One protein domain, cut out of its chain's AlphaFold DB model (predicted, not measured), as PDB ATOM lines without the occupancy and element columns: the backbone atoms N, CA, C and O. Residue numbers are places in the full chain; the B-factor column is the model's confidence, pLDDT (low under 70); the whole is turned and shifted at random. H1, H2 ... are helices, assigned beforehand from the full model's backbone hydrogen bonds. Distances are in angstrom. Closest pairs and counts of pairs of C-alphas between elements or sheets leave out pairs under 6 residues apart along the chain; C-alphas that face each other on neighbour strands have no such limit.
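AT A GLANCE: This is residues 14 to 96 of the 150 residues of an uncharacterized protein of Pontibacter sp. BAB1700 (UniProt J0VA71). The longest helix, H2, packs with H1 and H4 as a triangular bundle of three nearly aligned helices; H5 folds back along H4, and H3 packs on H2 at a steep tilt. The 83 printed residues hold five named helices, H1 to H5 in chain order, and no named strand: all helix. The whole is compact, with a radius of gyration of the C-alphas of 12.1 A and spans of 33 by 30 by 18 A.

IN THESE COORDINATES: H2, residues 30 to 49, runs 28.1 A from C-alpha 30 at (44.957, -41.853, 23.349). H1, residues 14 to 27, measures 19.9 A; H4, residues 69 to 80, 16.4 A. H3, residues 53 to 63, and H5, residues 85 to 95, measure 15.3 A each; H5 ends at (46.504, -44.760, 42.269).

HOW THE PARTS SIT: H2 and H1 touch as a hairpin, closest C-alphas Ala 33 and Ala 21, 4.2 A. H2 touches H4 with residues 37 to 45 alone, closest C-alphas Ala 44 and Ala 79, 5.8 A. Every O i to N i+4 pair is within hydrogen-bond range in H1 to H5.

THE WHOLE: The printed part has no cut, its four links are tight, and no printed residue is under 70.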
ATOM      1  N   ASP A  14      31.541 -52.651  31.982       95.00
ATOM      2  CA  ASP A  14      32.062 -51.302  32.195       95.00
ATOM      3  C   ASP A  14      33.437 -51.313  32.873       95.00
ATOM      4  O   ASP A  14      34.322 -50.578  32.440       95.00
ATOM      5  N   GLU A  15      33.674 -52.198  33.844       94.81
ATOM      6  CA  GLU A  15      35.011 -52.406  34.410       94.81
ATOM      7  C   GLU A  15      36.041 -52.802  33.348       94.81
ATOM      8  O   GLU A  15      37.113 -52.196  33.284       94.81
ATOM      9  N   LEU A  16      35.722 -53.783  32.496       96.50
ATOM     10  CA  LEU A  16      36.613 -54.213  31.418       96.50
ATOM     11  C   LEU A  16      36.977 -53.043  30.494       96.50
ATOM     12  O   LEU A  16      38.140 -52.880  30.127       96.50
ATOM     13  N   LEU A  17      35.995 -52.210  30.141       97.94
ATOM     14  CA  LEU A  17      36.205 -51.037  29.296       97.94
ATOM     15  C   LEU A  17      37.087 -49.982  29.970       97.94
ATOM     16  O   LEU A  17      37.948 -49.403  29.309       97.94
ATOM     17  N   PHE A  18      36.941 -49.761  31.279       97.44
ATOM     18  CA  PHE A  18      37.835 -48.864  32.016       97.44
ATOM     19  C   PHE A  18      39.262 -49.416  32.121       97.44
ATOM     20  O   PHE A  18      40.216 -48.656  31.949       97.44
ATOM     21  N   ILE A  19      39.429 -50.727  32.324       96.81
ATOM     22  CA  ILE A  19      40.748 -51.384  32.294       96.81
ATOM     23  C   ILE A  19      41.382 -51.231  30.906       96.81
ATOM     24  O   ILE A  19      42.554 -50.872  30.796       96.81
ATOM     25  N   GLN A  20      40.605 -51.442  29.841       97.69
ATOM     26  CA  GLN A  20      41.058 -51.230  28.470       97.69
ATOM     27  C   GLN A  20      41.460 -49.769  28.231       97.69
ATOM     28  O   GLN A  20      42.507 -49.524  27.636       97.69
ATOM     29  N   ALA A  21      40.669 -48.803  28.703       97.94
ATOM     30  CA  ALA A  21      40.980 -47.383  28.577       97.94
ATOM     31  C   ALA A  21      42.306 -47.031  29.262       97.94
ATOM     32  O   ALA A  21      43.146 -46.356  28.666       97.94
ATOM     33  N   GLU A  22      42.529 -47.528  30.481       97.00
ATOM     34  CA  GLU A  22      43.780 -47.296  31.205       97.00
ATOM     35  C   GLU A  22      44.972 -47.962  30.503       97.00
ATOM     36  O   GLU A  22      46.028 -47.345  30.358       97.00
ATOM     37  N   ALA A  23      44.807 -49.198  30.025       97.56
ATOM     38  CA  ALA A  23      45.853 -49.913  29.300       97.56
ATOM     39  C   ALA A  23      46.251 -49.182  28.008       97.56
ATOM     40  O   ALA A  23      47.437 -48.970  27.762       97.56
ATOM     41  N   GLN A  24      45.275 -48.736  27.211       97.94
ATOM     42  CA  GLN A  24      45.536 -47.973  25.988       97.94
ATOM     43  C   GLN A  24      46.197 -46.625  26.288       97.94
ATOM     44  O   GLN A  24      47.133 -46.233  25.592       97.94
ATOM     45  N   LEU A  25      45.785 -45.951  27.367       96.94
ATOM     46  CA  LEU A  25      46.411 -44.704  27.795       96.94
ATOM     47  C   LEU A  25      47.887 -44.914  28.165       96.94
ATOM     48  O   LEU A  25      48.736 -44.125  27.758       96.94
ATOM     49  N   ARG A  26      48.206 -46.002  28.878       95.50
ATOM     50  CA  ARG A  26      49.591 -46.380  29.221       95.50
ATOM     51  C   ARG A  26      50.435 -46.724  27.995       95.50
ATOM     52  O   ARG A  26      51.635 -46.472  28.007       95.50
ATOM     53  N   LEU A  27      49.821 -47.277  26.949       96.88
ATOM     54  CA  LEU A  27      50.477 -47.573  25.671       96.88
ATOM     55  C   LEU A  27      50.645 -46.335  24.769       96.88
ATOM     56  O   LEU A  27      51.319 -46.426  23.748       96.88
ATOM     57  N   GLY A  28      50.056 -45.189  25.129       95.12
ATOM     58  CA  GLY A  28      50.086 -43.961  24.324       95.12
ATOM     59  C   GLY A  28      49.000 -43.875  23.243       95.12
ATOM     60  O   GLY A  28      48.955 -42.898  22.499       95.12
ATOM     61  N   ASN A  29      48.087 -44.846  23.186       96.81
ATOM     62  CA  ASN A  29      46.984 -44.911  22.224       96.81
ATOM     63  C   ASN A  29      45.784 -44.095  22.727       96.81
ATOM     64  O   ASN A  29      44.776 -44.626  23.200       96.81
ATOM     65  N   THR A  30      45.918 -42.768  22.709       95.06
ATOM     66  CA  THR A  30      44.957 -41.853  23.349       95.06
ATOM     67  C   THR A  30      43.570 -41.855  22.697       95.06
ATOM     68  O   THR A  30      42.577 -41.667  23.401       95.06
ATOM     69  N   GLY A  31      43.466 -42.112  21.388       96.75
ATOM     70  CA  GLY A  31      42.182 -42.194  20.677       96.75
ATOM     71  C   GLY A  31      41.363 -43.424  21.079       96.75
ATOM     72  O   GLY A  31      40.169 -43.334  21.380       96.75
ATOM     73  N   GLU A  32      42.024 -44.575  21.157       97.44
ATOM     74  CA  GLU A  32      41.456 -45.837  21.620       97.44
ATOM     75  C   GLU A  32      41.117 -45.767  23.110       97.44
ATOM     76  O   GLU A  32      40.054 -46.239  23.520       97.44
ATOM     77  N   ALA A  33      41.975 -45.128  23.912       97.62
ATOM     78  CA  ALA A  33      41.723 -44.889  25.329       97.62
ATOM     79  C   ALA A  33      40.464 -44.040  25.547       97.62
ATOM     80  O   ALA A  33      39.616 -44.403  26.362       97.62
ATOM     81  N   LEU A  34      40.305 -42.945  24.792       97.62
ATOM     82  CA  LEU A  34      39.126 -42.081  24.867       97.62
ATOM     83  C   LEU A  34      37.855 -42.842  24.478       97.62
ATOM     84  O   LEU A  34      36.843 -42.755  25.171       97.62
ATOM     85  N   THR A  35      37.924 -43.637  23.410       98.12
ATOM     86  CA  THR A  35      36.792 -44.451  22.949       98.12
ATOM     87  C   THR A  35      36.376 -45.479  24.003       98.12
ATOM     88  O   THR A  35      35.195 -45.591  24.334       98.12
ATOM     89  N   ALA A  36      37.335 -46.212  24.576       98.06
ATOM     90  CA  ALA A  36      37.073 -47.185  25.634       98.06
ATOM     91  C   ALA A  36      36.513 -46.518  26.903       98.06
ATOM     92  O   ALA A  36      35.550 -47.015  27.483       98.06
ATOM     93  N   TYR A  37      37.048 -45.354  27.285       98.00
ATOM     94  CA  TYR A  37      36.581 -44.561  28.425       98.00
ATOM     95  C   TYR A  37      35.114 -44.127  28.272       98.00
ATOM     96  O   TYR A  37      34.299 -44.359  29.167       98.00
ATOM     97  N   GLN A  38      34.748 -43.568  27.116       98.06
ATOM     98  CA  GLN A  38      33.373 -43.155  26.818       98.06
ATOM     99  C   GLN A  38      32.408 -44.347  26.774       98.06
ATOM    100  O   GLN A  38      31.291 -44.269  27.294       98.06
ATOM    101  N   ASN A  39      32.844 -45.474  26.207       98.00
ATOM    102  CA  ASN A  39      32.063 -46.708  26.217       98.00
ATOM    103  C   ASN A  39      31.859 -47.239  27.642       98.00
ATOM    104  O   ASN A  39      30.763 -47.701  27.955       98.00
ATOM    105  N   GLY A  40      32.871 -47.139  28.510       97.31
ATOM    106  CA  GLY A  40      32.779 -47.518  29.923       97.31
ATOM    107  C   GLY A  40      31.720 -46.704  30.665       97.31
ATOM    108  O   GLY A  40      30.843 -47.279  31.308       97.31
ATOM    109  N   ILE A  41      31.718 -45.376  30.489       97.12
ATOM    110  CA  ILE A  41      30.686 -44.481  31.047       97.12
ATOM    111  C   ILE A  41      29.294 -44.893  30.563       97.12
ATOM    112  O   ILE A  41      28.371 -45.045  31.366       97.12
ATOM    113  N   ARG A  42      29.137 -45.112  29.251       97.50
ATOM    114  CA  ARG A  42      27.857 -45.527  28.668       97.50
ATOM    115  C   ARG A  42      27.371 -46.844  29.268       97.50
ATOM    116  O   ARG A  42      26.220 -46.917  29.694       97.50
ATOM    117  N   ALA A  43      28.237 -47.852  29.342       96.19
ATOM    118  CA  ALA A  43      27.908 -49.154  29.910       96.19
ATOM    119  C   ALA A  43      27.536 -49.054  31.402       96.19
ATOM    120  O   ALA A  43      26.536 -49.640  31.823       96.19
ATOM    121  N   ALA A  44      28.267 -48.257  32.188       94.62
ATOM    122  CA  ALA A  44      27.982 -48.046  33.606       94.62
ATOM    123  C   ALA A  44      26.617 -47.365  33.824       94.62
ATOM    124  O   ALA A  44      25.796 -47.853  34.607       94.62
ATOM    125  N   MET A  45      26.329 -46.282  33.091       95.06
ATOM    126  CA  MET A  45      25.052 -45.560  33.186       95.06
ATOM    127  C   MET A  45      23.862 -46.417  32.730       95.06
ATOM    128  O   MET A  45      22.795 -46.377  33.348       95.06
ATOM    129  N   GLN A  46      24.034 -47.227  31.682       94.31
ATOM    130  CA  GLN A  46      23.009 -48.176  31.239       94.31
ATOM    131  C   GLN A  46      22.745 -49.248  32.299       94.31
ATOM    132  O   GLN A  46      21.595 -49.502  32.647       94.31
ATOM    133  N   ARG A  47      23.802 -49.843  32.859       90.00
ATOM    134  CA  ARG A  47      23.681 -50.931  33.835       90.00
ATOM    135  C   ARG A  47      23.054 -50.482  35.155       90.00
ATOM    136  O   ARG A  47      22.269 -51.226  35.732       90.00
ATOM    137  N   GLN A  48      23.420 -49.304  35.659       88.62
ATOM    138  CA  GLN A  48      23.059 -48.896  37.023       88.62
ATOM    139  C   GLN A  48      21.741 -48.145  37.114       88.62
ATOM    140  O   GLN A  48      20.973 -48.370  38.046       88.62
ATOM    141  N   ILE A  49      21.491 -47.244  36.165       89.94
ATOM    142  CA  ILE A  49      20.335 -46.343  36.214       89.94
ATOM    143  C   ILE A  49      19.451 -46.445  34.971       89.94
ATOM    144  O   ILE A  49      18.460 -45.727  34.884       89.94
ATOM    145  N   ASN A  50      19.789 -47.328  34.022       92.38
ATOM    146  CA  ASN A  50      19.078 -47.483  32.751       92.38
ATOM    147  C   ASN A  50      18.858 -46.130  32.042       92.38
ATOM    148  O   ASN A  50      17.755 -45.815  31.590       92.38
ATOM    149  N   ALA A  51      19.903 -45.293  32.015       95.06
ATOM    150  CA  ALA A  51      19.813 -43.943  31.470       95.06
ATOM    151  C   ALA A  51      19.470 -43.959  29.965       95.06
ATOM    152  O   ALA A  51      20.039 -44.758  29.214       95.06
ATOM    153  N   PRO A  52      18.605 -43.045  29.485       96.94
ATOM    154  CA  PRO A  52      18.356 -42.878  28.057       96.94
ATOM    155  C   PRO A  52      19.630 -42.488  27.298       96.94
ATOM    156  O   PRO A  52      20.414 -41.673  27.786       96.94
ATOM    157  N   ALA A  53      19.795 -42.991  26.070       96.50
ATOM    158  CA  ALA A  53      20.985 -42.741  25.249       96.50
ATOM    159  C   ALA A  53      21.315 -41.243  25.101       96.50
ATOM    160  O   ALA A  53      22.451 -40.845  25.324       96.50
ATOM    161  N   ALA A  54      20.307 -40.399  24.857       97.50
ATOM    162  CA  ALA A  54      20.497 -38.954  24.723       97.50
ATOM    163  C   ALA A  54      21.087 -38.291  25.986       97.50
ATOM    164  O   ALA A  54      21.880 -37.360  25.879       97.50
ATOM    165  N   ALA A  55      20.727 -38.776  27.181       97.38
ATOM    166  CA  ALA A  55      21.271 -38.256  28.436       97.38
ATOM    167  C   ALA A  55      22.730 -38.689  28.640       97.38
ATOM    168  O   ALA A  55      23.549 -37.902  29.110       97.38
ATOM    169  N   ILE A  56      23.061 -39.923  28.248       97.25
ATOM    170  CA  ILE A  56      24.436 -40.434  28.278       97.25
ATOM    171  C   ILE A  56      25.313 -39.639  27.310       97.25
ATOM    172  O   ILE A  56      26.390 -39.188  27.687       97.25
ATOM    173  N   ASP A  57      24.847 -39.428  26.080       97.06
ATOM    174  CA  ASP A  57      25.610 -38.713  25.057       97.06
ATOM    175  C   ASP A  57      25.851 -37.249  25.460       97.06
ATOM    176  O   ASP A  57      26.964 -36.744  25.315       97.06
ATOM    177  N   ALA A  58      24.851 -36.589  26.060       97.56
ATOM    178  CA  ALA A  58      25.009 -35.249  26.626       97.56
ATOM    179  C   ALA A  58      26.033 -35.216  27.776       97.56
ATOM    180  O   ALA A  58      26.863 -34.307  27.841       97.56
ATOM    181  N   TYR A  59      26.012 -36.216  28.664       96.50
ATOM    182  CA  TYR A  59      26.986 -36.329  29.749       96.50
ATOM    183  C   TYR A  59      28.411 -36.526  29.222       96.50
ATOM    184  O   TYR A  59      29.330 -35.841  29.676       96.50
ATOM    185  N   ILE A  60      28.588 -37.422  28.246       96.75
ATOM    186  CA  ILE A  60      29.881 -37.702  27.613       96.75
ATOM    187  C   ILE A  60      30.424 -36.450  26.918       96.75
ATOM    188  O   ILE A  60      31.587 -36.102  27.113       96.75
ATOM    189  N   ALA A  61      29.584 -35.736  26.163       96.12
ATOM    190  CA  ALA A  61      29.985 -34.508  25.482       96.12
ATOM    191  C   ALA A  61      30.450 -33.414  26.460       96.12
ATOM    192  O   ALA A  61      31.387 -32.678  26.156       96.12
ATOM    193  N   ALA A  62      29.821 -33.325  27.636       95.75
ATOM    194  CA  ALA A  62      30.149 -32.321  28.642       95.75
ATOM    195  C   ALA A  62      31.357 -32.687  29.526       95.75
ATOM    196  O   ALA A  62      32.089 -31.791  29.935       95.75
ATOM    197  N   ASN A  63      31.569 -33.974  29.836       93.69
ATOM    198  CA  ASN A  63      32.495 -34.400  30.903       93.69
ATOM    199  C   ASN A  63      33.596 -35.374  30.455       93.69
ATOM    200  O   ASN A  63      34.510 -35.661  31.226       93.69
ATOM    201  N   ALA A  64      33.517 -35.923  29.241       94.12
ATOM    202  CA  ALA A  64      34.393 -36.998  28.774       94.12
ATOM    203  C   ALA A  64      34.957 -36.731  27.369       94.12
ATOM    204  O   ALA A  64      35.111 -37.650  26.563       94.12
ATOM    205  N   SER A  65      35.264 -35.464  27.068       92.00
ATOM    206  CA  SER A  65      35.904 -35.042  25.812       92.00
ATOM    207  C   SER A  65      37.408 -35.335  25.771       92.00
ATOM    208  O   SER A  65      37.979 -35.482  24.693       92.00
ATOM    209  N   THR A  66      38.044 -35.459  26.935       93.25
ATOM    210  CA  THR A  66      39.455 -35.828  27.094       93.25
ATOM    211  C   THR A  66      39.590 -37.037  28.006       93.25
ATOM    212  O   THR A  66      38.766 -37.243  28.897       93.25
ATOM    213  N   VAL A  67      40.666 -37.800  27.823       95.12
ATOM    214  CA  VAL A  67      40.993 -38.953  28.663       95.12
ATOM    215  C   VAL A  67      42.299 -38.707  29.414       95.12
ATOM    216  O   VAL A  67      43.294 -38.263  28.843       95.12
ATOM    217  N   SER A  68      42.286 -38.994  30.708       96.00
ATOM    218  CA  SER A  68      43.457 -39.015  31.583       96.00
ATOM    219  C   SER A  68      43.308 -40.174  32.566       96.00
ATOM    220  O   SER A  68      42.209 -40.706  32.739       96.00
ATOM    221  N   GLN A  69      44.400 -40.572  33.222       95.00
ATOM    222  CA  GLN A  69      44.339 -41.629  34.233       95.00
ATOM    223  C   GLN A  69      43.381 -41.237  35.366       95.00
ATOM    224  O   GLN A  69      42.570 -42.052  35.794       95.00
ATOM    225  N   GLU A  70      43.418 -39.975  35.794       94.75
ATOM    226  CA  GLU A  70      42.502 -39.445  36.803       94.75
ATOM    227  C   GLU A  70      41.038 -39.528  36.357       94.75
ATOM    228  O   GLU A  70      40.207 -40.046  37.098       94.75
ATOM    229  N   ALA A  71      40.726 -39.118  35.124       95.62
ATOM    230  CA  ALA A  71      39.364 -39.188  34.599       95.62
ATOM    231  C   ALA A  71      38.832 -40.632  34.551       95.62
ATOM    232  O   ALA A  71      37.701 -40.888  34.966       95.62
ATOM    233  N   ILE A  72      39.659 -41.585  34.103       96.62
ATOM    234  CA  ILE A  72      39.291 -43.007  34.046       96.62
ATOM    235  C   ILE A  72      38.994 -43.541  35.449       96.62
ATOM    236  O   ILE A  72      37.932 -44.126  35.665       96.62
ATOM    237  N   ILE A  73      39.902 -43.330  36.407       95.94
ATOM    238  CA  ILE A  73      39.751 -43.878  37.761       95.94
ATOM    239  C   ILE A  73      38.587 -43.219  38.505       95.94
ATOM    240  O   ILE A  73      37.855 -43.916  39.202       95.94
ATOM    241  N   LEU A  74      38.340 -41.920  38.315       94.94
ATOM    242  CA  LEU A  74      37.179 -41.249  38.910       94.94
ATOM    243  C   LEU A  74      35.850 -41.811  38.389       94.94
ATOM    244  O   LEU A  74      34.948 -42.075  39.183       94.94
ATOM    245  N   GLN A  75      35.717 -42.040  37.079       95.00
ATOM    246  CA  GLN A  75      34.499 -42.657  36.537       95.00
ATOM    247  C   GLN A  75      34.343 -44.109  36.986       95.00
ATOM    248  O   GLN A  75      33.239 -44.530  37.327       95.00
ATOM    249  N   LYS A  76      35.450 -44.856  37.053       94.81
ATOM    250  CA  LYS A  76      35.466 -46.222  37.585       94.81
ATOM    251  C   LYS A  76      35.023 -46.250  39.055       94.81
ATOM    252  O   LYS A  76      34.169 -47.051  39.419       94.81
ATOM    253  N   TRP A  77      35.505 -45.313  39.874       93.50
ATOM    254  CA  TRP A  77      35.089 -45.144  41.270       93.50
ATOM    255  C   TRP A  77      33.580 -44.895  41.399       93.50
ATOM    256  O   TRP A  77      32.909 -45.556  42.193       93.50
ATOM    257  N   ILE A  78      33.022 -43.994  40.582       92.62
ATOM    258  CA  ILE A  78      31.574 -43.724  40.545       92.62
ATOM    259  C   ILE A  78      30.805 -44.984  40.127       92.62
ATOM    260  O   ILE A  78      29.794 -45.327  40.742       92.62
ATOM    261  N   ALA A  79      31.298 -45.709  39.123       92.06
ATOM    262  CA  ALA A  79      30.669 -46.935  38.652       92.06
ATOM    263  C   ALA A  79      30.677 -48.058  39.712       92.06
ATOM    264  O   ALA A  79      29.816 -48.938  39.701       92.06
ATOM    265  N   PHE A  80      31.615 -48.055  40.653       91.50
ATOM    266  CA  PHE A  80      31.781 -49.159  41.599       91.50
ATOM    267  C   PHE A  80      31.033 -48.998  42.923       91.50
ATOM    268  O   PHE A  80      30.987 -49.953  43.701       91.50
ATOM    269  N   TRP A  81      30.385 -47.850  43.149       84.12
ATOM    270  CA  TRP A  81      29.817 -47.458  44.446       84.12
ATOM    271  C   TRP A  81      28.904 -48.513  45.104       84.12
ATOM    272  O   TRP A  81      28.878 -48.610  46.329       84.12
ATOM    273  N   LEU A  82      28.159 -49.296  44.311       82.00
ATOM    274  CA  LEU A  82      27.136 -50.209  44.831       82.00
ATOM    275  C   LEU A  82      27.586 -51.671  44.930       82.00
ATOM    276  O   LEU A  82      27.248 -52.348  45.896       82.00
ATOM    277  N   PHE A  83      28.299 -52.178  43.921       82.44
ATOM    278  CA  PHE A  83      28.509 -53.623  43.752       82.44
ATOM    279  C   PHE A  83      29.974 -54.060  43.793       82.44
ATOM    280  O   PHE A  83      30.232 -55.246  43.969       82.44
ATOM    281  N   GLN A  84      30.929 -53.137  43.631       89.44
ATOM    282  CA  GLN A  84      32.355 -53.467  43.528       89.44
ATOM    283  C   GLN A  84      33.217 -52.620  44.490       89.44
ATOM    284  O   GLN A  84      34.237 -52.064  44.078       89.44
ATOM    285  N   PRO A  85      32.850 -52.509  45.787       88.56
ATOM    286  CA  PRO A  85      33.568 -51.647  46.728       88.56
ATOM    287  C   PRO A  85      35.008 -52.113  46.983       88.56
ATOM    288  O   PRO A  85      35.888 -51.288  47.216       88.56
ATOM    289  N   PHE A  86      35.268 -53.423  46.912       89.75
ATOM    290  CA  PHE A  86      36.617 -53.967  47.069       89.75
ATOM    291  C   PHE A  86      37.537 -53.549  45.921       89.75
ATOM    292  O   PHE A  86      38.665 -53.136  46.178       89.75
ATOM    293  N   GLU A  87      37.045 -53.572  44.679       91.12
ATOM    294  CA  GLU A  87      37.836 -53.120  43.531       91.12
ATOM    295  C   GLU A  87      38.050 -51.608  43.546       91.12
ATOM    296  O   GLU A  87      39.162 -51.148  43.297       91.12
ATOM    297  N   ALA A  88      37.044 -50.827  43.958       91.31
ATOM    298  CA  ALA A  88      37.214 -49.388  44.161       91.31
ATOM    299  C   ALA A  88      38.312 -49.092  45.200       91.31
ATOM    300  O   ALA A  88      39.169 -48.233  44.986       91.31
ATOM    301  N   TYR A  89      38.329 -49.842  46.306       90.44
ATOM    302  CA  TYR A  89      39.365 -49.732  47.330       90.44
ATOM    303  C   TYR A  89      40.751 -50.155  46.815       90.44
ATOM    304  O   TYR A  89      41.750 -49.516  47.146       90.44
ATOM    305  N   ASN A  90      40.840 -51.189  45.973       91.88
ATOM    306  CA  ASN A  90      42.091 -51.594  45.324       91.88
ATOM    307  C   ASN A  90      42.627 -50.510  44.379       91.88
ATOM    308  O   ASN A  90      43.806 -50.161  44.455       91.88
ATOM    309  N   ASP A  91      41.770 -49.944  43.527       92.56
ATOM    310  CA  ASP A  91      42.147 -48.872  42.601       92.56
ATOM    311  C   ASP A  91      42.623 -47.622  43.339       92.56
ATOM    312  O   ASP A  91      43.636 -47.028  42.954       92.56
ATOM    313  N   TRP A  92      41.943 -47.257  44.428       91.38
ATOM    314  CA  TRP A  92      42.372 -46.149  45.272       91.38
ATOM    315  C   TRP A  92      43.753 -46.412  45.883       91.38
ATOM    316  O   TRP A  92      44.627 -45.556  45.785       91.38
ATOM    317  N   ARG A  93      44.013 -47.604  46.435       91.00
ATOM    318  CA  ARG A  93      45.341 -47.941  46.986       91.00
ATOM    319  C   ARG A  93      46.451 -47.923  45.936       91.00
ATOM    320  O   ARG A  93      47.576 -47.553  46.248       91.00
ATOM    321  N   ARG A  94      46.135 -48.306  44.695       91.19
ATOM    322  CA  ARG A  94      47.086 -48.320  43.573       91.19
ATOM    323  C   ARG A  94      47.403 -46.924  43.036       91.19
ATOM    324  O   ARG A  94      48.507 -46.694  42.553       91.19
ATOM    325  N   THR A  95      46.419 -46.026  43.022       90.88
ATOM    326  CA  THR A  95      46.504 -44.760  42.269       90.88
ATOM    327  C   THR A  95      46.416 -43.503  43.128       90.88
ATOM    328  O   THR A  95      46.786 -42.431  42.661       90.88
ATOM    329  N   GLY A  96      45.915 -43.612  44.357       88.31
ATOM    330  CA  GLY A  96      45.598 -42.483  45.232       88.31
ATOM    331  C   GLY A  96      44.368 -41.673  44.802       88.31
ATOM    332  O   GLY A  96      44.120 -40.616  45.377       88.31
TER     333      GLY A  96